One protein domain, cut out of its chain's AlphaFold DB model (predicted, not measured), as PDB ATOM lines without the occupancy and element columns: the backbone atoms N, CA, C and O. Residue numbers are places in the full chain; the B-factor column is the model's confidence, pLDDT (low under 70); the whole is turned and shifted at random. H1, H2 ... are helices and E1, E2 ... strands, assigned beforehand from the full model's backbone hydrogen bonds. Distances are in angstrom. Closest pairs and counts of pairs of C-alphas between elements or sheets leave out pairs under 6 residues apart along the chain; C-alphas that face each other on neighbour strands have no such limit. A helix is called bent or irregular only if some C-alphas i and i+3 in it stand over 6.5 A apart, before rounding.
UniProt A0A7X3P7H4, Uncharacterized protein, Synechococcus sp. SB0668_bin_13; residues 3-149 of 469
ATOM      1  N   GLN A   3       2.068  -1.342 -13.381       92.69
ATOM      2  CA  GLN A   3       2.686  -0.518 -12.346       92.69
ATOM      3  C   GLN A   3       2.710  -1.271 -11.013       92.69
ATOM      4  O   GLN A   3       3.763  -1.399 -10.394       92.69
ATOM      5  N   ALA A   4       1.589  -1.897 -10.644       95.50
ATOM      6  CA  ALA A   4       1.525  -2.746  -9.457       95.50
ATOM      7  C   ALA A   4       2.543  -3.906  -9.499       95.50
ATOM      8  O   ALA A   4       3.132  -4.258  -8.477       95.50
ATOM      9  N   ALA A   5       2.790  -4.488 -10.680       94.75
ATOM     10  CA  ALA A   5       3.794  -5.538 -10.844       94.75
ATOM     11  C   ALA A   5       5.228  -5.006 -10.659       94.75
ATOM     12  O   ALA A   5       6.024  -5.635  -9.961       94.75
ATOM     13  N   ILE A   6       5.552  -3.838 -11.229       95.38
ATOM     14  CA  ILE A   6       6.845  -3.161 -11.025       95.38
ATOM     15  C   ILE A   6       7.088  -2.908  -9.536       95.38
ATOM     16  O   ILE A   6       8.162  -3.235  -9.024       95.38
ATOM     17  N   ASP A   7       6.096  -2.362  -8.835       96.69
ATOM     18  CA  ASP A   7       6.221  -2.014  -7.421       96.69
ATOM     19  C   ASP A   7       6.396  -3.262  -6.547       96.69
ATOM     20  O   ASP A   7       7.267  -3.288  -5.671       96.69
ATOM     21  N   ALA A   8       5.681  -4.348  -6.856       97.62
ATOM     22  CA  ALA A   8       5.864  -5.635  -6.190       97.62
ATOM     23  C   ALA A   8       7.279  -6.208  -6.394       97.62
ATOM     24  O   ALA A   8       7.904  -6.677  -5.439       97.62
ATOM     25  N   TYR A   9       7.832  -6.147  -7.612       97.44
ATOM     26  CA  TYR A   9       9.202  -6.607  -7.854       97.44
ATOM     27  C   TYR A   9      10.241  -5.718  -7.170       97.44
ATOM     28  O   TYR A   9      11.201  -6.240  -6.606       97.44
ATOM     29  N   ARG A  10      10.043  -4.396  -7.138       96.81
ATOM     30  CA  ARG A  10      10.911  -3.480  -6.380       96.81
ATOM     31  C   ARG A  10      10.891  -3.789  -4.887       96.81
ATOM     32  O   ARG A  10      11.954  -3.845  -4.274       96.81
ATOM     33  N   GLN A  11       9.720  -4.069  -4.316       97.81
ATOM     34  CA  GLN A  11       9.604  -4.496  -2.921       97.81
ATOM     35  C   GLN A  11      10.336  -5.822  -2.672       97.81
ATOM     36  O   GLN A  11      11.079  -5.944  -1.697       97.81
ATOM     37  N   ALA A  12      10.192  -6.800  -3.570       97.62
ATOM     38  CA  ALA A  12      10.920  -8.063  -3.472       97.62
ATOM     39  C   ALA A  12      12.446  -7.854  -3.497       97.62
ATOM     40  O   ALA A  12      13.163  -8.509  -2.741       97.62
ATOM     41  N   LEU A  13      12.940  -6.916  -4.311       97.00
ATOM     42  CA  LEU A  13      14.363  -6.574  -4.395       97.00
ATOM     43  C   LEU A  13      14.864  -5.746  -3.209       97.00
ATOM     44  O   LEU A  13      16.029  -5.874  -2.844       97.00
ATOM     45  N   ALA A  14      14.005  -4.956  -2.564       97.69
ATOM     46  CA  ALA A  14      14.342  -4.296  -1.303       97.69
ATOM     47  C   ALA A  14      14.558  -5.316  -0.169       97.69
ATOM     48  O   ALA A  14      15.424  -5.121   0.678       97.69
ATOM     49  N   ILE A  15      13.801  -6.421  -0.175       97.94
ATOM     50  CA  ILE A  15      13.931  -7.513   0.804       97.94
ATOM     51  C   ILE A  15      15.111  -8.431   0.457       97.94
ATOM     52  O   ILE A  15      15.881  -8.823   1.332       97.94
ATOM     53  N   LYS A  16      15.250  -8.799  -0.821       96.81
ATOM     54  CA  LYS A  16      16.306  -9.684  -1.321       96.81
ATOM     55  C   LYS A  16      16.910  -9.100  -2.604       96.81
ATOM     56  O   LYS A  16      16.442  -9.436  -3.697       96.81
ATOM     57  N   PRO A  17      17.975  -8.282  -2.488       94.25
ATOM     58  CA  PRO A  17      18.595  -7.623  -3.635       94.25
ATOM     59  C   PRO A  17      19.037  -8.587  -4.731       94.25
ATOM     60  O   PRO A  17      18.874  -8.272  -5.900       94.25
ATOM     61  N   ASP A  18      19.517  -9.783  -4.394       92.44
ATOM     62  CA  ASP A  18      20.008 -10.759  -5.377       92.44
ATOM     63  C   ASP A  18      18.968 -11.834  -5.709       92.44
ATOM     64  O   ASP A  18      19.301 -13.008  -5.861       92.44
ATOM     65  N   PHE A  19      17.680 -11.476  -5.777       95.19
ATOM     66  CA  PHE A  19      16.628 -12.408  -6.185       95.19
ATOM     67  C   PHE A  19      16.508 -12.475  -7.722       95.19
ATOM     68  O   PHE A  19      15.922 -11.565  -8.320       95.19
ATOM     69  N   PRO A  20      16.981 -13.553  -8.393       93.50
ATOM     70  CA  PRO A  20      17.083 -13.566  -9.854       93.50
ATOM     71  C   PRO A  20      15.736 -13.424 -10.561       93.50
ATOM     72  O   PRO A  20      15.626 -12.704 -11.550       93.50
ATOM     73  N   GLY A  21      14.698 -14.070 -10.022       94.50
ATOM     74  CA  GLY A  21      13.351 -14.023 -10.588       94.50
ATOM     75  C   GLY A  21      12.753 -12.617 -10.567       94.50
ATOM     76  O   GLY A  21      12.195 -12.186 -11.570       94.50
ATOM     77  N   ALA A  22      12.898 -11.875  -9.464       96.56
ATOM     78  CA  ALA A  22      12.384 -10.508  -9.382       96.56
ATOM     79  C   ALA A  22      13.158  -9.549 -10.297       96.56
ATOM     80  O   ALA A  22      12.539  -8.723 -10.963       96.56
ATOM     81  N   ARG A  23      14.488  -9.689 -10.395       96.62
ATOM     82  CA  ARG A  23      15.300  -8.854 -11.297       96.62
ATOM     83  C   ARG A  23      14.965  -9.083 -12.761       96.62
ATOM     84  O   ARG A  23      14.780  -8.111 -13.484       96.62
ATOM     85  N   LEU A  24      14.844 -10.345 -13.171       95.81
ATOM     86  CA  LEU A  24      14.454 -10.681 -14.535       95.81
ATOM     87  C   LEU A  24      13.051 -10.158 -14.855       95.81
ATOM     88  O   LEU A  24      12.861  -9.497 -15.865       95.81
ATOM     89  N   ASN A  25      12.054 -10.426 -14.008       96.31
ATOM     90  CA  ASN A  25      10.690  -9.994 -14.315       96.31
ATOM     91  C   ASN A  25      10.539  -8.466 -14.307       96.31
ATOM     92  O   ASN A  25       9.828  -7.931 -15.155       96.31
ATOM     93  N   LEU A  26      11.243  -7.757 -13.416       97.81
ATOM     94  CA  LEU A  26      11.300  -6.295 -13.458       97.81
ATOM     95  C   LEU A  26      11.899  -5.808 -14.781       97.81
ATOM     96  O   LEU A  26      11.322  -4.937 -15.424       97.81
ATOM     97  N   SER A  27      13.005  -6.413 -15.221       97.81
ATOM     98  CA  SER A  27      13.669  -6.030 -16.466       97.81
ATOM     99  C   SER A  27      12.792  -6.277 -17.694       97.81
ATOM    100  O   SER A  27      12.764  -5.457 -18.606       97.81
ATOM    101  N   LEU A  28      12.049  -7.389 -17.717       96.75
ATOM    102  CA  LEU A  28      11.099  -7.711 -18.781       96.75
ATOM    103  C   LEU A  28       9.978  -6.672 -18.869       96.75
ATOM    104  O   LEU A  28       9.644  -6.246 -19.971       96.75
ATOM    105  N   ILE A  29       9.422  -6.240 -17.730       96.81
ATOM    106  CA  ILE A  29       8.387  -5.199 -17.726       96.81
ATOM    107  C   ILE A  29       8.973  -3.860 -18.171       96.81
ATOM    108  O   ILE A  29       8.350  -3.186 -18.979       96.81
ATOM    109  N   GLN A  30      10.176  -3.502 -17.715       97.56
ATOM    110  CA  GLN A  30      10.851  -2.273 -18.143       97.56
ATOM    111  C   GLN A  30      11.058  -2.238 -19.660       97.56
ATOM    112  O   GLN A  30      10.689  -1.256 -20.298       97.56
ATOM    113  N   LEU A  31      11.544  -3.334 -20.257       97.50
ATOM    114  CA  LEU A  31      11.642  -3.466 -21.715       97.50
ATOM    115  C   LEU A  31      10.265  -3.346 -22.390       97.50
ATOM    116  O   LEU A  31      10.111  -2.586 -23.344       97.50
ATOM    117  N   LEU A  32       9.258  -4.048 -21.864       96.06
ATOM    118  CA  LEU A  32       7.889  -4.049 -22.386       96.06
ATOM    119  C   LEU A  32       7.230  -2.655 -22.342       96.06
ATOM    120  O   LEU A  32       6.426  -2.333 -23.216       96.06
ATOM    121  N   THR A  33       7.568  -1.821 -21.356       94.56
ATOM    122  CA  THR A  33       7.062  -0.445 -21.212       94.56
ATOM    123  C   THR A  33       7.980   0.614 -21.829       94.56
ATOM    124  O   THR A  33       7.698   1.802 -21.708       94.56
ATOM    125  N   GLY A  34       9.072   0.215 -22.489       94.50
ATOM    126  CA  GLY A  34       9.971   1.124 -23.208       94.50
ATOM    127  C   GLY A  34      11.117   1.740 -22.391       94.50
ATOM    128  O   GLY A  34      11.860   2.560 -22.925       94.50
ATOM    129  N   ASP A  35      11.321   1.326 -21.139       95.62
ATOM    130  CA  ASP A  35      12.510   1.645 -20.332       95.62
ATOM    131  C   ASP A  35      13.654   0.682 -20.700       95.62
ATOM    132  O   ASP A  35      13.999  -0.253 -19.972       95.62
ATOM    133  N   TYR A  36      14.208   0.881 -21.903       96.06
ATOM    134  CA  TYR A  36      15.265   0.027 -22.452       96.06
ATOM    135  C   TYR A  36      16.553   0.092 -21.635       96.06
ATOM    136  O   TYR A  36      17.209  -0.931 -21.455       96.06
ATOM    137  N   GLU A  37      16.910   1.269 -21.116       94.94
ATOM    138  CA  GLU A  37      18.127   1.451 -20.326       94.94
ATOM    139  C   GLU A  37      18.115   0.547 -19.091       94.94
ATOM    140  O   GLU A  37      19.005  -0.294 -18.935       94.94
ATOM    141  N   SER A  38      17.078   0.643 -18.256       95.88
ATOM    142  CA  SER A  38      16.978  -0.192 -17.058       95.88
ATOM    143  C   SER A  38      16.701  -1.653 -17.405       95.88
ATOM    144  O   SER A  38      17.278  -2.567 -16.804       95.88
ATOM    145  N   GLY A  39      15.857  -1.880 -18.413       97.25
ATOM    146  CA  GLY A  39      15.495  -3.205 -18.895       97.25
ATOM    147  C   GLY A  39      16.711  -4.036 -19.307       97.25
ATOM    148  O   GLY A  39      16.855  -5.184 -18.882       97.25
ATOM    149  N   TRP A  40      17.655  -3.454 -20.049       96.69
ATOM    150  CA  TRP A  40      18.874  -4.162 -20.440       96.69
ATOM    151  C   TRP A  40      19.808  -4.472 -19.273       96.69
ATOM    152  O   TRP A  40      20.453  -5.522 -19.277       96.69
ATOM    153  N   GLN A  41      19.867  -3.613 -18.253       93.69
ATOM    154  CA  GLN A  41      20.694  -3.872 -17.069       93.69
ATOM    155  C   GLN A  41      20.221  -5.110 -16.301       93.69
ATOM    156  O   GLN A  41      21.043  -5.890 -15.816       93.69
ATOM    157  N   GLY A  42      18.904  -5.307 -16.205       94.31
ATOM    158  CA  GLY A  42      18.313  -6.441 -15.498       94.31
ATOM    159  C   GLY A  42      18.197  -7.728 -16.327       94.31
ATOM    160  O   GLY A  42      18.083  -8.809 -15.752       94.31
ATOM    161  N   TYR A  43      18.264  -7.653 -17.659       95.50
ATOM    162  CA  TYR A  43      17.917  -8.793 -18.515       95.50
ATOM    163  C   TYR A  43      18.872  -9.990 -18.398       95.50
ATOM    164  O   TYR A  43      18.468 -11.136 -18.605       95.50
ATOM    165  N   ASP A  44      20.128  -9.771 -18.011       93.19
ATOM    166  CA  ASP A  44      21.122 -10.840 -17.823       93.19
ATOM    167  C   ASP A  44      20.823 -11.778 -16.648       93.19
ATOM    168  O   ASP A  44      21.329 -12.904 -16.611       93.19
ATOM    169  N   TRP A  45      19.916 -11.392 -15.747       93.69
ATOM    170  CA  TRP A  45      19.460 -12.263 -14.662       93.69
ATOM    171  C   TRP A  45      18.732 -13.520 -15.160       93.69
ATOM    172  O   TRP A  45      18.657 -14.507 -14.424       93.69
ATOM    173  N   ARG A  46      18.310 -13.561 -16.435       93.06
ATOM    174  CA  ARG A  46      17.801 -14.779 -17.096       93.06
ATOM    175  C   ARG A  46      18.764 -15.966 -17.026       93.06
ATOM    176  O   ARG A  46      18.320 -17.102 -16.877       93.06
ATOM    177  N   LEU A  47      20.072 -15.705 -17.056       91.50
ATOM    178  CA  LEU A  47      21.106 -16.741 -16.968       91.50
ATOM    179  C   LEU A  47      21.117 -17.399 -15.577       91.50
ATOM    180  O   LEU A  47      21.348 -18.600 -15.450       91.50
ATOM    181  N   SER A  48      20.779 -16.621 -14.543       89.75
ATOM    182  CA  SER A  48      20.719 -17.074 -13.148       89.75
ATOM    183  C   SER A  48      19.417 -17.808 -12.807       89.75
ATOM    184  O   SER A  48      19.431 -18.709 -11.974       89.75
ATOM    185  N   VAL A  49      18.291 -17.457 -13.442       85.56
ATOM    186  CA  VAL A  49      16.985 -18.112 -13.202       85.56
ATOM    187  C   VAL A  49      16.937 -19.516 -13.809       85.56
ATOM    188  O   VAL A  49      16.469 -20.453 -13.168       85.56
ATOM    189  N   SER A  50      17.440 -19.682 -15.031       71.75
ATOM    190  CA  SER A  50      17.268 -20.919 -15.805       71.75
ATOM    191  C   SER A  50      18.409 -21.929 -15.636       71.75
ATOM    192  O   SER A  50      18.568 -22.826 -16.468       71.75
ATOM    193  N   SER A  51      19.235 -21.779 -14.592       63.31
ATOM    194  CA  SER A  51      20.426 -22.607 -14.337       63.31
ATOM    195  C   SER A  51      21.281 -22.815 -15.600       63.31
ATOM    196  O   SER A  51      21.613 -23.950 -15.933       63.31
ATOM    197  N   ASN A  52      21.542 -21.747 -16.367       62.59
ATOM    198  CA  ASN A  52      22.269 -21.767 -17.649       62.59
ATOM    199  C   ASN A  52      21.705 -22.643 -18.793       62.59
ATOM    200  O   ASN A  52      22.259 -22.620 -19.887       62.59
ATOM    201  N   LYS A  53      20.567 -23.332 -18.630       74.56
ATOM    202  CA  LYS A  53      19.991 -24.222 -19.664       74.56
ATOM    203  C   LYS A  53      19.508 -23.507 -20.931       74.56
ATOM    204  O   LYS A  53      19.124 -24.165 -21.891       74.56
ATOM    205  N   ILE A  54      19.465 -22.177 -20.914       85.56
ATOM    206  CA  ILE A  54      19.046 -21.371 -22.064       85.56
ATOM    207  C   ILE A  54      20.172 -21.167 -23.076       85.56
ATOM    208  O   ILE A  54      19.876 -20.854 -24.220       85.56
ATOM    209  N   LEU A  55      21.436 -21.319 -22.675       92.38
ATOM    210  CA  LEU A  55      22.579 -21.235 -23.578       92.38
ATOM    211  C   LEU A  55      22.755 -22.563 -24.304       92.38
ATOM    212  O   LEU A  55      22.637 -23.627 -23.699       92.38
ATOM    213  N   ILE A  56      23.090 -22.507 -25.592       93.44
ATOM    214  CA  ILE A  56      23.362 -23.734 -26.354       93.44
ATOM    215  C   ILE A  56      24.729 -24.337 -26.010       93.44
ATOM    216  O   ILE A  56      24.942 -25.524 -26.231       93.44
ATOM    217  N   THR A  57      25.662 -23.526 -25.502       94.19
ATOM    218  CA  THR A  57      27.006 -23.959 -25.112       94.19
ATOM    219  C   THR A  57      27.659 -22.971 -24.141       94.19
ATOM    220  O   THR A  57      27.199 -21.839 -23.982       94.19
ATOM    221  N   HIS A  58      28.759 -23.398 -23.523       91.94
ATOM    222  CA  HIS A  58      29.604 -22.586 -22.652       91.94
ATOM    223  C   HIS A  58      31.057 -22.656 -23.133       91.94
ATOM    224  O   HIS A  58      31.719 -23.671 -22.900       91.94
ATOM    225  N   PRO A  59      31.560 -21.607 -23.803       92.62
ATOM    226  CA  PRO A  59      32.967 -21.525 -24.182       92.62
ATOM    227  C   PRO A  59      33.896 -21.520 -22.959       92.62
ATOM    228  O   PRO A  59      33.541 -20.979 -21.909       92.62
ATOM    229  N   GLN A  60      35.111 -22.054 -23.104       92.62
ATOM    230  CA  GLN A  60      36.140 -22.074 -22.052       92.62
ATOM    231  C   GLN A  60      36.986 -20.792 -22.037       92.62
ATOM    232  O   GLN A  60      38.184 -20.819 -21.758       92.62
ATOM    233  N   VAL A  61      36.367 -19.661 -22.368       93.62
ATOM    234  CA  VAL A  61      37.017 -18.348 -22.399       93.62
ATOM    235  C   VAL A  61      36.279 -17.358 -21.516       93.62
ATOM    236  O   VAL A  61      35.155 -17.606 -21.070       93.62
ATOM    237  N   GLU A  62      36.919 -16.230 -21.235       94.81
ATOM    238  CA  GLU A  62      36.334 -15.192 -20.397       94.81
ATOM    239  C   GLU A  62      35.080 -14.598 -21.056       94.81
ATOM    240  O   GLU A  62      35.021 -14.380 -22.274       94.81
ATOM    241  N   ARG A  63      34.053 -14.325 -20.245       94.50
ATOM    242  CA  ARG A  63      32.884 -13.587 -20.714       94.50
ATOM    243  C   ARG A  63      33.276 -12.128 -20.930       94.50
ATOM    244  O   ARG A  63      33.806 -11.486 -20.032       94.50
ATOM    245  N   TRP A  64      32.962 -11.588 -22.099       94.75
ATOM    246  CA  TRP A  64      33.141 -10.175 -22.388       94.75
ATOM    247  C   TRP A  64      32.227  -9.320 -21.498       94.75
ATOM    248  O   TRP A  64      31.023  -9.570 -21.397       94.75
ATOM    249  N   ASP A  65      32.807  -8.304 -20.866       89.00
ATOM    250  CA  ASP A  65      32.153  -7.389 -19.922       89.00
ATOM    251  C   ASP A  65      31.572  -6.132 -20.596       89.00
ATOM    252  O   ASP A  65      31.049  -5.249 -19.917       89.00
ATOM    253  N   GLY A  66      31.658  -6.044 -21.929       86.00
ATOM    254  CA  GLY A  66      31.222  -4.880 -22.704       86.00
ATOM    255  C   GLY A  66      32.300  -3.828 -22.942       86.00
ATOM    256  O   GLY A  66      32.112  -2.929 -23.763       86.00
ATOM    257  N   HIS A  67      33.442  -3.951 -22.273       81.19
ATOM    258  CA  HIS A  67      34.573  -3.044 -22.381       81.19
ATOM    259  C   HIS A  67      35.829  -3.840 -22.784       81.19
ATOM    260  O   HIS A  67      35.831  -5.065 -22.805       81.19
ATOM    261  N   ASN A  68      36.904  -3.171 -23.206       73.69
ATOM    262  CA  ASN A  68      38.233  -3.799 -23.311       73.69
ATOM    263  C   ASN A  68      38.305  -5.119 -24.125       73.69
ATOM    264  O   ASN A  68      38.727  -6.160 -23.610       73.69
ATOM    265  N   LEU A  69      37.903  -5.075 -25.398       84.38
ATOM    266  CA  LEU A  69      38.340  -6.052 -26.406       84.38
ATOM    267  C   LEU A  69      39.628  -5.521 -27.037       84.38
ATOM    268  O   LEU A  69      39.619  -4.421 -27.600       84.38
ATOM    269  N   ALA A  70      40.729  -6.262 -26.924       83.81
ATOM    270  CA  ALA A  70      41.984  -5.858 -27.547       83.81
ATOM    271  C   ALA A  70      41.842  -5.842 -29.085       83.81
ATOM    272  O   ALA A  70      41.047  -6.606 -29.644       83.81
ATOM    273  N   PRO A  71      42.588  -4.987 -29.811       82.38
ATOM    274  CA  PRO A  71      42.563  -4.994 -31.270       82.38
ATOM    275  C   PRO A  71      42.854  -6.392 -31.833       82.38
ATOM    276  O   PRO A  71      43.887  -6.985 -31.532       82.38
ATOM    277  N   GLY A  72      41.932  -6.917 -32.643       83.19
ATOM    278  CA  GLY A  72      42.033  -8.258 -33.227       83.19
ATOM    279  C   GLY A  72      41.631  -9.413 -32.299       83.19
ATOM    280  O   GLY A  72      41.584 -10.549 -32.766       83.19
ATOM    281  N   GLU A  73      41.298  -9.155 -31.031       90.88
ATOM    282  CA  GLU A  73      40.788 -10.182 -30.119       90.88
ATOM    283  C   GLU A  73      39.410 -10.682 -30.598       90.88
ATOM    284  O   GLU A  73      38.501  -9.869 -30.812       90.88
ATOM    285  N   PRO A  74      39.234 -12.000 -30.808       93.75
ATOM    286  CA  PRO A  74      37.978 -12.528 -31.311       93.75
ATOM    287  C   PRO A  74      36.892 -12.504 -30.232       93.75
ATOM    288  O   PRO A  74      37.119 -12.888 -29.083       93.75
ATOM    289  N   LEU A  75      35.687 -12.098 -30.632       96.31
ATOM    290  CA  LEU A  75      34.478 -12.168 -29.818       96.31
ATOM    291  C   LEU A  75      33.555 -13.254 -30.373       96.31
ATOM    292  O   LEU A  75      33.119 -13.189 -31.522       96.31
ATOM    293  N   MET A  76      33.217 -14.238 -29.548       97.25
ATOM    294  CA  MET A  76      32.199 -15.235 -29.861       97.25
ATOM    295  C   MET A  76      30.853 -14.842 -29.267       97.25
ATOM    296  O   MET A  76      30.698 -14.746 -28.050       97.25
ATOM    297  N   LEU A  77      29.843 -14.677 -30.115       98.00
ATOM    298  CA  LEU A  77      28.464 -14.597 -29.652       98.00
ATOM    299  C   LEU A  77      27.875 -16.002 -29.575       98.00
ATOM    300  O   LEU A  77      28.019 -16.790 -30.507       98.00
ATOM    301  N   VAL A  78      27.211 -16.320 -28.468       97.94
ATOM    302  CA  VAL A  78      26.609 -17.639 -28.239       97.94
ATOM    303  C   VAL A  78      25.097 -17.508 -28.241       97.94
ATOM    304  O   VAL A  78      24.537 -16.779 -27.423       97.94
ATOM    305  N   ALA A  79      24.437 -18.202 -29.166       97.38
ATOM    306  CA  ALA A  79      22.987 -18.242 -29.214       97.38
ATOM    307  C   ALA A  79      22.390 -18.832 -27.927       97.38
ATOM    308  O   ALA A  79      22.978 -19.660 -27.227       97.38
ATOM    309  N   GLU A  80      21.185 -18.384 -27.620       93.19
ATOM    310  CA  GLU A  80      20.433 -18.781 -26.440       93.19
ATOM    311  C   GLU A  80      18.939 -18.781 -26.767       93.19
ATOM    312  O   GLU A  80      18.525 -18.218 -27.780       93.19
ATOM    313  N   GLN A  81      18.140 -19.385 -25.890       88.75
ATOM    314  CA  GLN A  81      16.682 -19.456 -25.998       88.75
ATOM    315  C   GLN A  81      16.224 -20.183 -27.278       88.75
ATOM    316  O   GLN A  81      16.606 -21.335 -27.494       88.75
ATOM    317  N   GLY A  82      15.344 -19.573 -28.079       89.38
ATOM    318  CA  GLY A  82      14.746 -20.174 -29.264       89.38
ATOM    319  C   GLY A  82      15.436 -19.800 -30.579       89.38
ATOM    320  O   GLY A  82      16.324 -18.952 -30.666       89.38
ATOM    321  N   LEU A  83      14.974 -20.422 -31.669       92.88
ATOM    322  CA  LEU A  83      15.472 -20.123 -33.018       92.88
ATOM    323  C   LEU A  83      15.129 -18.690 -33.455       92.88
ATOM    324  O   LEU A  83      15.951 -18.039 -34.094       92.88
ATOM    325  N   GLY A  84      13.948 -18.183 -33.075       94.31
ATOM    326  CA  GLY A  84      13.532 -16.801 -33.345       94.31
ATOM    327  C   GLY A  84      14.476 -15.766 -32.731       94.31
ATOM    328  O   GLY A  84      14.838 -14.796 -33.393       94.31
ATOM    329  N   ASP A  85      14.969 -16.032 -31.520       95.56
ATOM    330  CA  ASP A  85      15.953 -15.188 -30.845       95.56
ATOM    331  C   ASP A  85      17.272 -15.133 -31.625       95.56
ATOM    332  O   ASP A  85      17.834 -14.062 -31.852       95.56
ATOM    333  N   THR A  86      17.743 -16.281 -32.120       97.62
ATOM    334  CA  THR A  86      18.946 -16.319 -32.962       97.62
ATOM    335  C   THR A  86      18.736 -15.533 -34.258       97.62
ATOM    336  O   THR A  86      19.562 -14.687 -34.595       97.62
ATOM    337  N   LEU A  87      17.610 -15.750 -34.947       97.88
ATOM    338  CA  LEU A  87      17.259 -15.051 -36.189       97.88
ATOM    339  C   LEU A  87      17.180 -13.533 -36.005       97.88
ATOM    340  O   LEU A  87      17.626 -12.786 -36.874       97.88
ATOM    341  N   GLN A  88      16.641 -13.052 -34.884       97.19
ATOM    342  CA  GLN A  88      16.583 -11.623 -34.598       97.19
ATOM    343  C   GLN A  88      17.966 -11.052 -34.271       97.19
ATOM    344  O   GLN A  88      18.388 -10.070 -34.877       97.19
ATOM    345  N   PHE A  89      18.686 -11.646 -33.318       97.75
ATOM    346  CA  PHE A  89      19.874 -11.015 -32.738       97.75
ATOM    347  C   PHE A  89      21.169 -11.289 -33.513       97.75
ATOM    348  O   PHE A  89      22.121 -10.518 -33.376       97.75
ATOM    349  N   MET A  90      21.211 -12.287 -34.408       97.44
ATOM    350  CA  MET A  90      22.372 -12.497 -35.293       97.44
ATOM    351  C   MET A  90      22.673 -11.279 -36.182       97.44
ATOM    352  O   MET A  90      23.802 -11.111 -36.639       97.44
ATOM    353  N   ARG A  91      21.695 -10.378 -36.357       96.38
ATOM    354  CA  ARG A  91      21.826  -9.104 -37.076       96.38
ATOM    355  C   ARG A  91      22.973  -8.222 -36.577       96.38
ATOM    356  O   ARG A  91      23.493  -7.404 -37.331       96.38
ATOM    357  N   TYR A  92      23.378  -8.376 -35.318       96.88
ATOM    358  CA  TYR A  92      24.447  -7.571 -34.735       96.88
ATOM    359  C   TYR A  92      25.851  -8.078 -35.062       96.88
ATOM    360  O   TYR A  92      26.800  -7.304 -34.978       96.88
ATOM    361  N   VAL A  93      26.002  -9.331 -35.497       96.50
ATOM    362  CA  VAL A  93      27.295  -9.880 -35.930       96.50
ATOM    363  C   VAL A  93      27.908  -9.041 -37.068       96.50
ATOM    364  O   VAL A  93      29.018  -8.531 -36.889       96.50
ATOM    365  N   PRO A  94      27.210  -8.777 -38.195       93.88
ATOM    366  CA  PRO A  94      27.761  -7.934 -39.255       93.88
ATOM    367  C   PRO A  94      27.928  -6.467 -38.834       93.88
ATOM    368  O   PRO A  94      28.757  -5.763 -39.410       93.88
ATOM    369  N   TYR A  95      27.160  -5.976 -37.854       93.56
ATOM    370  CA  TYR A  95      27.373  -4.643 -37.283       93.56
ATOM    371  C   TYR A  95      28.714  -4.572 -36.541       93.56
ATOM    372  O   TYR A  95      29.534  -3.709 -36.846       93.56
ATOM    373  N   LEU A  96      28.986  -5.520 -35.639       92.75
ATOM    374  CA  LEU A  96      30.246  -5.574 -34.898       92.75
ATOM    375  C   LEU A  96      31.451  -5.743 -35.835       92.75
ATOM    376  O   LEU A  96      32.434  -5.013 -35.677       92.75
ATOM    377  N   ASN A  97      31.335  -6.601 -36.856       90.44
ATOM    378  CA  ASN A  97      32.366  -6.786 -37.883       90.44
ATOM    379  C   ASN A  97      32.696  -5.475 -38.621       90.44
ATOM    380  O   ASN A  97      33.867  -5.139 -38.784       90.44
ATOM    381  N   ARG A  98      31.684  -4.672 -38.983       89.44
ATOM    382  CA  ARG A  98      31.889  -3.341 -39.593       89.44
ATOM    383  C   ARG A  98      32.559  -2.334 -38.653       89.44
ATOM    384  O   ARG A  98      33.211  -1.414 -39.130       89.44
ATOM    385  N   THR A  99      32.442  -2.518 -37.337       86.62
ATOM    386  CA  THR A  99      33.160  -1.710 -36.329       86.62
ATOM    387  C   THR A  99      34.570  -2.228 -36.009       86.62
ATOM    388  O   THR A  99      35.162  -1.799 -35.020       86.62
ATOM    389  N   GLY A 100      35.102  -3.162 -36.808       86.31
ATOM    390  CA  GLY A 100      36.463  -3.687 -36.673       86.31
ATOM    391  C   GLY A 100      36.631  -4.815 -35.651       86.31
ATOM    392  O   GLY A 100      37.762  -5.149 -35.309       86.31
ATOM    393  N   LYS A 101      35.539  -5.405 -35.145       89.00
ATOM    394  CA  LYS A 101      35.601  -6.553 -34.222       89.00
ATOM    395  C   LYS A 101      35.548  -7.859 -34.997       89.00
ATOM    396  O   LYS A 101      34.640  -8.048 -35.797       89.00
ATOM    397  N   THR A 102      36.444  -8.791 -34.705       92.19
ATOM    398  CA  THR A 102      36.398 -10.149 -35.262       92.19
ATOM    399  C   THR A 102      35.307 -10.949 -34.549       92.19
ATOM    400  O   THR A 102      35.543 -11.486 -33.469       92.19
ATOM    401  N   THR A 103      34.098 -10.997 -35.118       95.38
ATOM    402  CA  THR A 103      32.925 -11.582 -34.446       95.38
ATOM    403  C   THR A 103      32.518 -12.917 -35.059       95.38
ATOM    404  O   THR A 103      32.154 -13.002 -36.236       95.38
ATOM    405  N   SER A 104      32.526 -13.958 -34.233       96.69
ATOM    406  CA  SER A 104      32.022 -15.289 -34.567       96.69
ATOM    407  C   SER A 104      30.668 -15.561 -33.915       96.69
ATOM    408  O   SER A 104      30.266 -14.869 -32.975       96.69
ATOM    409  N   LEU A 105      29.951 -16.562 -34.421       98.31
ATOM    410  CA  LEU A 105      28.638 -16.947 -33.915       98.31
ATOM    411  C   LEU A 105      28.586 -18.454 -33.662       98.31
ATOM    412  O   LEU A 105      28.672 -19.251 -34.593       98.31
ATOM    413  N   CYS A 106      28.388 -18.847 -32.409       98.25
ATOM    414  CA  CYS A 106      27.949 -20.193 -32.077       98.25
ATOM    415  C   CYS A 106      26.417 -20.235 -32.136       98.25
ATOM    416  O   CYS A 106      25.748 -19.503 -31.403       98.25
ATOM    417  N   ALA A 107      25.862 -21.063 -33.022       97.81
ATOM    418  CA  ALA A 107      24.425 -21.145 -33.290       97.81
ATOM    419  C   ALA A 107      23.959 -22.598 -33.482       97.81
ATOM    420  O   ALA A 107      24.773 -23.465 -33.821       97.81
ATOM    421  N   PRO A 108      22.650 -22.886 -33.316       95.88
ATOM    422  CA  PRO A 108      22.088 -24.187 -33.662       95.88
ATOM    423  C   PRO A 108      22.399 -24.556 -35.116       95.88
ATOM    424  O   PRO A 108      22.202 -23.739 -36.015       95.88
ATOM    425  N   THR A 109      22.825 -25.799 -35.358       95.94
ATOM    426  CA  THR A 109      23.229 -26.286 -36.692       95.94
ATOM    427  C   THR A 109      22.140 -26.110 -37.750       95.94
ATOM    428  O   THR A 109      22.438 -25.785 -38.893       95.94
ATOM    429  N   LYS A 110      20.864 -26.196 -37.348       95.25
ATOM    430  CA  LYS A 110      19.692 -25.930 -38.205       95.25
ATOM    431  C   LYS A 110      19.661 -24.532 -38.837       95.25
ATOM    432  O   LYS A 110      18.946 -24.336 -39.810       95.25
ATOM    433  N   LEU A 111      20.383 -23.555 -38.285       97.31
ATOM    434  CA  LEU A 111      20.454 -22.190 -38.822       97.31
ATOM    435  C   LEU A 111      21.747 -21.921 -39.598       97.31
ATOM    436  O   LEU A 111      21.896 -20.834 -40.149       97.31
ATOM    437  N   HIS A 112      22.684 -22.876 -39.662       97.38
ATOM    438  CA  HIS A 112      24.002 -22.651 -40.264       97.38
ATOM    439  C   HIS A 112      23.915 -22.270 -41.740       97.38
ATOM    440  O   HIS A 112      24.507 -21.266 -42.132       97.38
ATOM    441  N   GLY A 113      23.118 -23.004 -42.523       96.69
ATOM    442  CA  GLY A 113      22.914 -22.702 -43.943       96.69
ATOM    443  C   GLY A 113      22.385 -21.284 -44.163       96.69
ATOM    444  O   GLY A 113      22.913 -20.552 -44.996       96.69
ATOM    445  N   LEU A 114      21.422 -20.851 -43.342       97.06
ATOM    446  CA  LEU A 114      20.842 -19.512 -43.433       97.06
ATOM    447  C   LEU A 114      21.830 -18.416 -43.002       97.06
ATOM    448  O   LEU A 114      21.903 -17.368 -43.639       97.06
ATOM    449  N   ILE A 115      22.603 -18.639 -41.934       97.88
ATOM    450  CA  ILE A 115      23.636 -17.698 -41.461       97.88
ATOM    451  C   ILE A 115      24.695 -17.488 -42.554       97.88
ATOM    452  O   ILE A 115      25.096 -16.347 -42.811       97.88
ATOM    453  N   GLN A 116      25.104 -18.569 -43.224       96.31
ATOM    454  CA  GLN A 116      26.058 -18.538 -44.332       96.31
ATOM    455  C   GLN A 116      25.481 -17.842 -45.569       96.31
ATOM    456  O   GLN A 116      26.093 -16.892 -46.059       96.31
ATOM    457  N   SER A 117      24.296 -18.242 -46.047       95.44
ATOM    458  CA  SER A 117      23.661 -17.641 -47.235       95.44
ATOM    459  C   SER A 117      23.353 -16.155 -47.051       95.44
ATOM    460  O   SER A 117      23.404 -15.373 -47.999       95.44
ATOM    461  N   SER A 118      23.072 -15.750 -45.813       96.50
ATOM    462  CA  SER A 118      22.812 -14.362 -45.437       96.50
ATOM    463  C   SER A 118      24.083 -13.514 -45.315       96.50
ATOM    464  O   SER A 118      23.991 -12.291 -45.220       96.50
ATOM    465  N   GLY A 119      25.272 -14.130 -45.324       95.44
ATOM    466  CA  GLY A 119      26.545 -13.428 -45.156       95.44
ATOM    467  C   GLY A 119      26.725 -12.819 -43.762       95.44
ATOM    468  O   GLY A 119      27.408 -11.807 -43.618       95.44
ATOM    469  N   ILE A 120      26.099 -13.402 -42.733       96.38
ATOM    470  CA  ILE A 120      26.168 -12.900 -41.351       96.38
ATOM    471  C   ILE A 120      27.593 -13.025 -40.805       96.38
ATOM    472  O   ILE A 120      28.135 -12.072 -40.245       96.38
ATOM    473  N   THR A 121      28.196 -14.204 -40.969       95.19
ATOM    474  CA  THR A 121      29.605 -14.480 -40.670       95.19
ATOM    475  C   THR A 121      30.032 -15.790 -41.326       95.19
ATOM    476  O   THR A 121      29.220 -16.698 -41.498       95.19
ATOM    477  N   THR A 122      31.314 -15.902 -41.668       93.12
ATOM    478  CA  THR A 122      31.946 -17.171 -42.062       93.12
ATOM    479  C   THR A 122      32.492 -17.940 -40.856       93.12
ATOM    480  O   THR A 122      32.733 -19.139 -40.953       93.12
ATOM    481  N   MET A 123      32.657 -17.275 -39.706       95.31
ATOM    482  CA  MET A 123      33.120 -17.872 -38.450       95.31
ATOM    483  C   MET A 123      31.920 -18.357 -37.633       95.31
ATOM    484  O   MET A 123      31.510 -17.727 -36.653       95.31
ATOM    485  N   ILE A 124      31.318 -19.449 -38.090       97.06
ATOM    486  CA  ILE A 124      30.169 -20.086 -37.452       97.06
ATOM    487  C   ILE A 124      30.587 -21.383 -36.761       97.06
ATOM    488  O   ILE A 124      31.383 -22.142 -37.304       97.06
ATOM    489  N   TYR A 125      30.032 -21.637 -35.577       97.81
ATOM    490  CA  TYR A 125      30.323 -22.829 -34.782       97.81
ATOM    491  C   TYR A 125      29.040 -23.543 -34.355       97.81
ATOM    492  O   TYR A 125      28.040 -22.915 -33.990       97.81
ATOM    493  N   SER A 126      29.076 -24.871 -34.351       97.69
ATOM    494  CA  SER A 126      28.104 -25.701 -33.639       97.69
ATOM    495  C   SER A 126      28.274 -25.559 -32.115       97.69
ATOM    496  O   SER A 126      29.319 -25.091 -31.648       97.69
ATOM    497  N   PRO A 127      27.280 -25.973 -31.304       95.25
ATOM    498  CA  PRO A 127      27.417 -26.000 -29.846       95.25
ATOM    499  C   PRO A 127      28.650 -26.775 -29.354       95.25
ATOM    500  O   PRO A 127      29.323 -26.352 -28.411       95.25
ATOM    501  N   GLU A 128      28.952 -27.897 -30.011       96.38
ATOM    502  CA  GLU A 128      30.077 -28.769 -29.680       96.38
ATOM    503  C   GLU A 128      31.415 -28.084 -29.976       96.38
ATOM    504  O   GLU A 128      32.288 -28.038 -29.110       96.38
ATOM    505  N   GLU A 129      31.565 -27.480 -31.155       96.94
ATOM    506  CA  GLU A 129      32.769 -26.720 -31.510       96.94
ATOM    507  C   GLU A 129      32.950 -25.500 -30.604       96.94
ATOM    508  O   GLU A 129      34.045 -25.283 -30.090       96.94
ATOM    509  N   GLY A 130      31.873 -24.753 -30.333       95.38
ATOM    510  CA  GLY A 130      31.903 -23.585 -29.449       95.38
ATOM    511  C   GLY A 130      32.365 -23.918 -28.026       95.38
ATOM    512  O   GLY A 130      33.072 -23.123 -27.409       95.38
ATOM    513  N   SER A 131      32.051 -25.119 -27.525       95.00
ATOM    514  CA  SER A 131      32.500 -25.581 -26.198       95.00
ATOM    515  C   SER A 131      34.014 -25.814 -26.105       95.00
ATOM    516  O   SER A 131      34.574 -25.815 -25.010       95.00
ATOM    517  N   ARG A 132      34.686 -26.007 -27.249       95.38
ATOM    518  CA  ARG A 132      36.128 -26.293 -27.348       95.38
ATOM    519  C   ARG A 132      36.973 -25.043 -27.579       95.38
ATOM    520  O   ARG A 132      38.190 -25.146 -27.700       95.38
ATOM    521  N   ILE A 133      36.347 -23.873 -27.673       93.81
ATOM    522  CA  ILE A 133      37.042 -22.610 -27.909       93.81
ATOM    523  C   ILE A 133      37.776 -22.185 -26.641       93.81
ATOM    524  O   ILE A 133      37.182 -22.128 -25.564       93.81
ATOM    525  N   THR A 134      39.062 -21.871 -26.801       93.19
ATOM    526  CA  THR A 134      39.996 -21.518 -25.717       93.19
ATOM    527  C   THR A 134      40.681 -20.161 -25.914       93.19
ATOM    528  O   THR A 134      41.516 -19.775 -25.099       93.19
ATOM    529  N   GLN A 135      40.342 -19.415 -26.972       92.00
ATOM    530  CA  GLN A 135      40.900 -18.088 -27.264       92.00
ATOM    531  C   GLN A 135      39.808 -17.032 -27.482       92.00
ATOM    532  O   GLN A 135      38.754 -17.329 -28.045       92.00
ATOM    533  N   GLY A 136      40.104 -15.789 -27.087       94.06
ATOM    534  CA  GLY A 136      39.205 -14.641 -27.210       94.06
ATOM    535  C   GLY A 136      38.271 -14.470 -26.018       94.06
ATOM    536  O   GLY A 136      38.555 -14.938 -24.917       94.06
ATOM    537  N   LYS A 137      37.138 -13.809 -26.259       96.44
ATOM    538  CA  LYS A 137      36.063 -13.620 -25.277       96.44
ATOM    539  C   LYS A 137      34.730 -14.082 -25.841       96.44
ATOM    540  O   LYS A 137      34.568 -14.194 -27.056       96.44
ATOM    541  N   TRP A 138      33.747 -14.312 -24.976       96.62
ATOM    542  CA  TRP A 138      32.399 -14.683 -25.415       96.62
ATOM    543  C   TRP A 138      31.291 -13.857 -24.762       96.62
ATOM    544  O   TRP A 138      31.464 -13.304 -23.680       96.62
ATOM    545  N   LEU A 139      30.126 -13.783 -25.402       96.62
ATOM    546  CA  LEU A 139      28.937 -13.152 -24.832       96.62
ATOM    547  C   LEU A 139      27.661 -13.899 -25.260       96.62
ATOM    548  O   LEU A 139      27.536 -14.243 -26.438       96.62
ATOM    549  N   PRO A 140      26.678 -14.118 -24.362       96.69
ATOM    550  CA  PRO A 140      25.350 -14.555 -24.780       96.69
ATOM    551  C   PRO A 140      24.741 -13.540 -25.748       96.69
ATOM    552  O   PRO A 140      24.741 -12.336 -25.468       96.69
ATOM    553  N   LEU A 141      24.216 -14.024 -26.871       97.50
ATOM    554  CA  LEU A 141      23.770 -13.212 -27.998       97.50
ATOM    555  C   LEU A 141      22.764 -12.122 -27.583       97.50
ATOM    556  O   LEU A 141      22.849 -10.995 -28.069       97.50
ATOM    557  N   LEU A 142      21.861 -12.415 -26.642       96.25
ATOM    558  CA  LEU A 142      20.822 -11.477 -26.207       96.25
ATOM    559  C   LEU A 142      21.288 -10.535 -25.083       96.25
ATOM    560  O   LEU A 142      20.517  -9.690 -24.635       96.25
ATOM    561  N   SER A 143      22.546 -10.634 -24.639       96.38
ATOM    562  CA  SER A 143      23.158  -9.639 -23.736       96.38
ATOM    563  C   SER A 143      23.755  -8.463 -24.511       96.38
ATOM    564  O   SER A 143      24.007  -7.403 -23.948       96.38
ATOM    565  N   LEU A 144      24.002  -8.639 -25.811       95.69
ATOM    566  CA  LEU A 144      24.621  -7.627 -26.660       95.69
ATOM    567  C   LEU A 144      23.848  -6.292 -26.741       95.69
ATOM    568  O   LEU A 144      24.508  -5.252 -26.725       95.69
ATOM    569  N   PRO A 145      22.497  -6.268 -26.775       95.94
ATOM    570  CA  PRO A 145      21.722  -5.024 -26.822       95.94
ATOM    571  C   PRO A 145      22.069  -4.028 -25.716       95.94
ATOM    572  O   PRO A 145      22.082  -2.824 -25.974       95.94
ATOM    573  N   LYS A 146      22.422  -4.528 -24.524       95.94
ATOM    574  CA  LYS A 146      22.884  -3.726 -23.389       95.94
ATOM    575  C   LYS A 146      24.105  -2.882 -23.749       95.94
ATOM    576  O   LYS A 146      24.100  -1.678 -23.548       95.94
ATOM    577  N   TYR A 147      25.142  -3.509 -24.299       94.38
ATOM    578  CA  TYR A 147      26.411  -2.841 -24.622       94.38
ATOM    579  C   TYR A 147      26.333  -1.986 -25.884       94.38
ATOM    580  O   TYR A 147      27.162  -1.108 -26.109       94.38
ATOM    581  N   LEU A 148      25.331  -2.256 -26.712       93.75
ATOM    582  CA  LEU A 148      25.035  -1.508 -27.918       93.75
ATOM    583  C   LEU A 148      24.033  -0.365 -27.690       93.75
ATOM    584  O   LEU A 148      23.757   0.378 -28.630       93.75
ATOM    585  N   ASN A 149      23.506  -0.203 -26.470       94.31
ATOM    586  CA  ASN A 149      22.473   0.778 -26.126       94.31
ATOM    587  C   ASN A 149      21.283   0.739 -27.102       94.31
ATOM    588  O   ASN A 149      20.841   1.774 -27.611       94.31
TER     589      ASN A 149
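Overview. This is residues 3 to 149 of the 469 residues of an uncharacterized protein of Synechococcus sp. SB0668_bin_13 (UniProt A0A7X3P7H4). The domain is elongated: at one end the helices H1, H2 and H3 each fold back on the one before, and at the other end a small sheet of three parallel strands sits among short helices and loops. H6 lies over one face of the sheet and H8 is on the opposite face, while H9, also on the sheet, packs on H3 and so links the two ends of the domain. A long stretch with no named element, residues 50 to 74, leads from H4 to the sheet. The printed part has 147 residues with nine named helices and three named strands, in the order H1 H2 H3 H4 E1 H5 H6 E2 H7 H8 E3 H9, the sheet's order being E2, E1, E3. The class is mostly helix, and the whole is compact, with a radius of gyration of the C-alphas of 16.2 A and spans of 47 by 28 by 27 A.

Arrangement. H1, residues 3 to 15, and H2, residues 20 to 32, form a helical hairpin at a shallow tilt of 29 degrees; their closest C-alphas, of Tyr 9 and Ala 22, are 5.3 A apart. H2 and H3, residues 36 to 43, form another, at a shallow tilt of 26 degrees, with the C-alphas of Ser 27 and Gly 39 closest at 4.1 A. H1 and H3 are apart. H4, residues 46 to 49, touches H2 at residues 20 to 24 alone, closest at the C-alphas of Pro 20 and Val 49, 5.6 A. E1, residues 75 to 78, is the inner strand, parallel to both E2, residues 103 to 106, and E3, residues 137 to 140. N 104 and O 75 are 2.9 A apart, and N 76 and O 137 are 2.8 A apart, both within hydrogen-bond range. E1, H5 of residues 83 to 89, H6 of residues 92 to 98, and E2 make a strand-helix-strand unit, two parallel neighbour strands with helices between, with a right-handed crossover. H6 is on the sheet, over E2, at a height of 8.0 A, and runs along the strands, at 11 degrees to E2 on the local plane. H7, residues 109 to 117, is not on the sheet and is irregular, with C-alphas 110 and 113 7.3 A apart. H8, residues 127 to 131, is on the sheet, on the opposite face from H6. H9, residues 141 to 147, is on the sheet and is only just irregular, with C-alphas 142 and 145 6.54 A apart. It touches H3 at a steep tilt of 46 degrees, closest at the C-alphas of Trp 40 and Lys 146, 5.0 A. It also touches H5, closest at the C-alphas of Phe 89 and Leu 141, 6.5 A. Every O i to N i+4 pair is within hydrogen-bond range in H1, H2, H3, H5, H6 and H8; the figure is 3 of 5 in H7 and 0 of 3 in H9, where 3 of 4 O i to N i+3 pairs are, and H4 is too short for such a pair.

Along the chain. H1 begins at C-alpha 3, (2.686, -0.518, -12.346), and is 18.7 A long from first to last C-alpha. H2 is 18.2 A long, H3 10.0 A and H7 13.6 A. E1 begins at C-alpha 75, (34.478, -12.168, -29.818); E1, E2 and E3 are 9.7, 10.2 and 10.8 A long. H9, 11.2 A long, ends at C-alpha 147, (26.411, -2.841, -24.622).

Size, cuts and confidence. The two C-alphas farthest apart, of Ile 15 and Ser 117, are 50.0 A apart. The printed part has no cut. The link from H4 to E1, 25 residues, is long, and that from H7 to H8 is short but not tight. The mean pLDDT of the printed part is 93.7, and residues 51 to 52 are under 70.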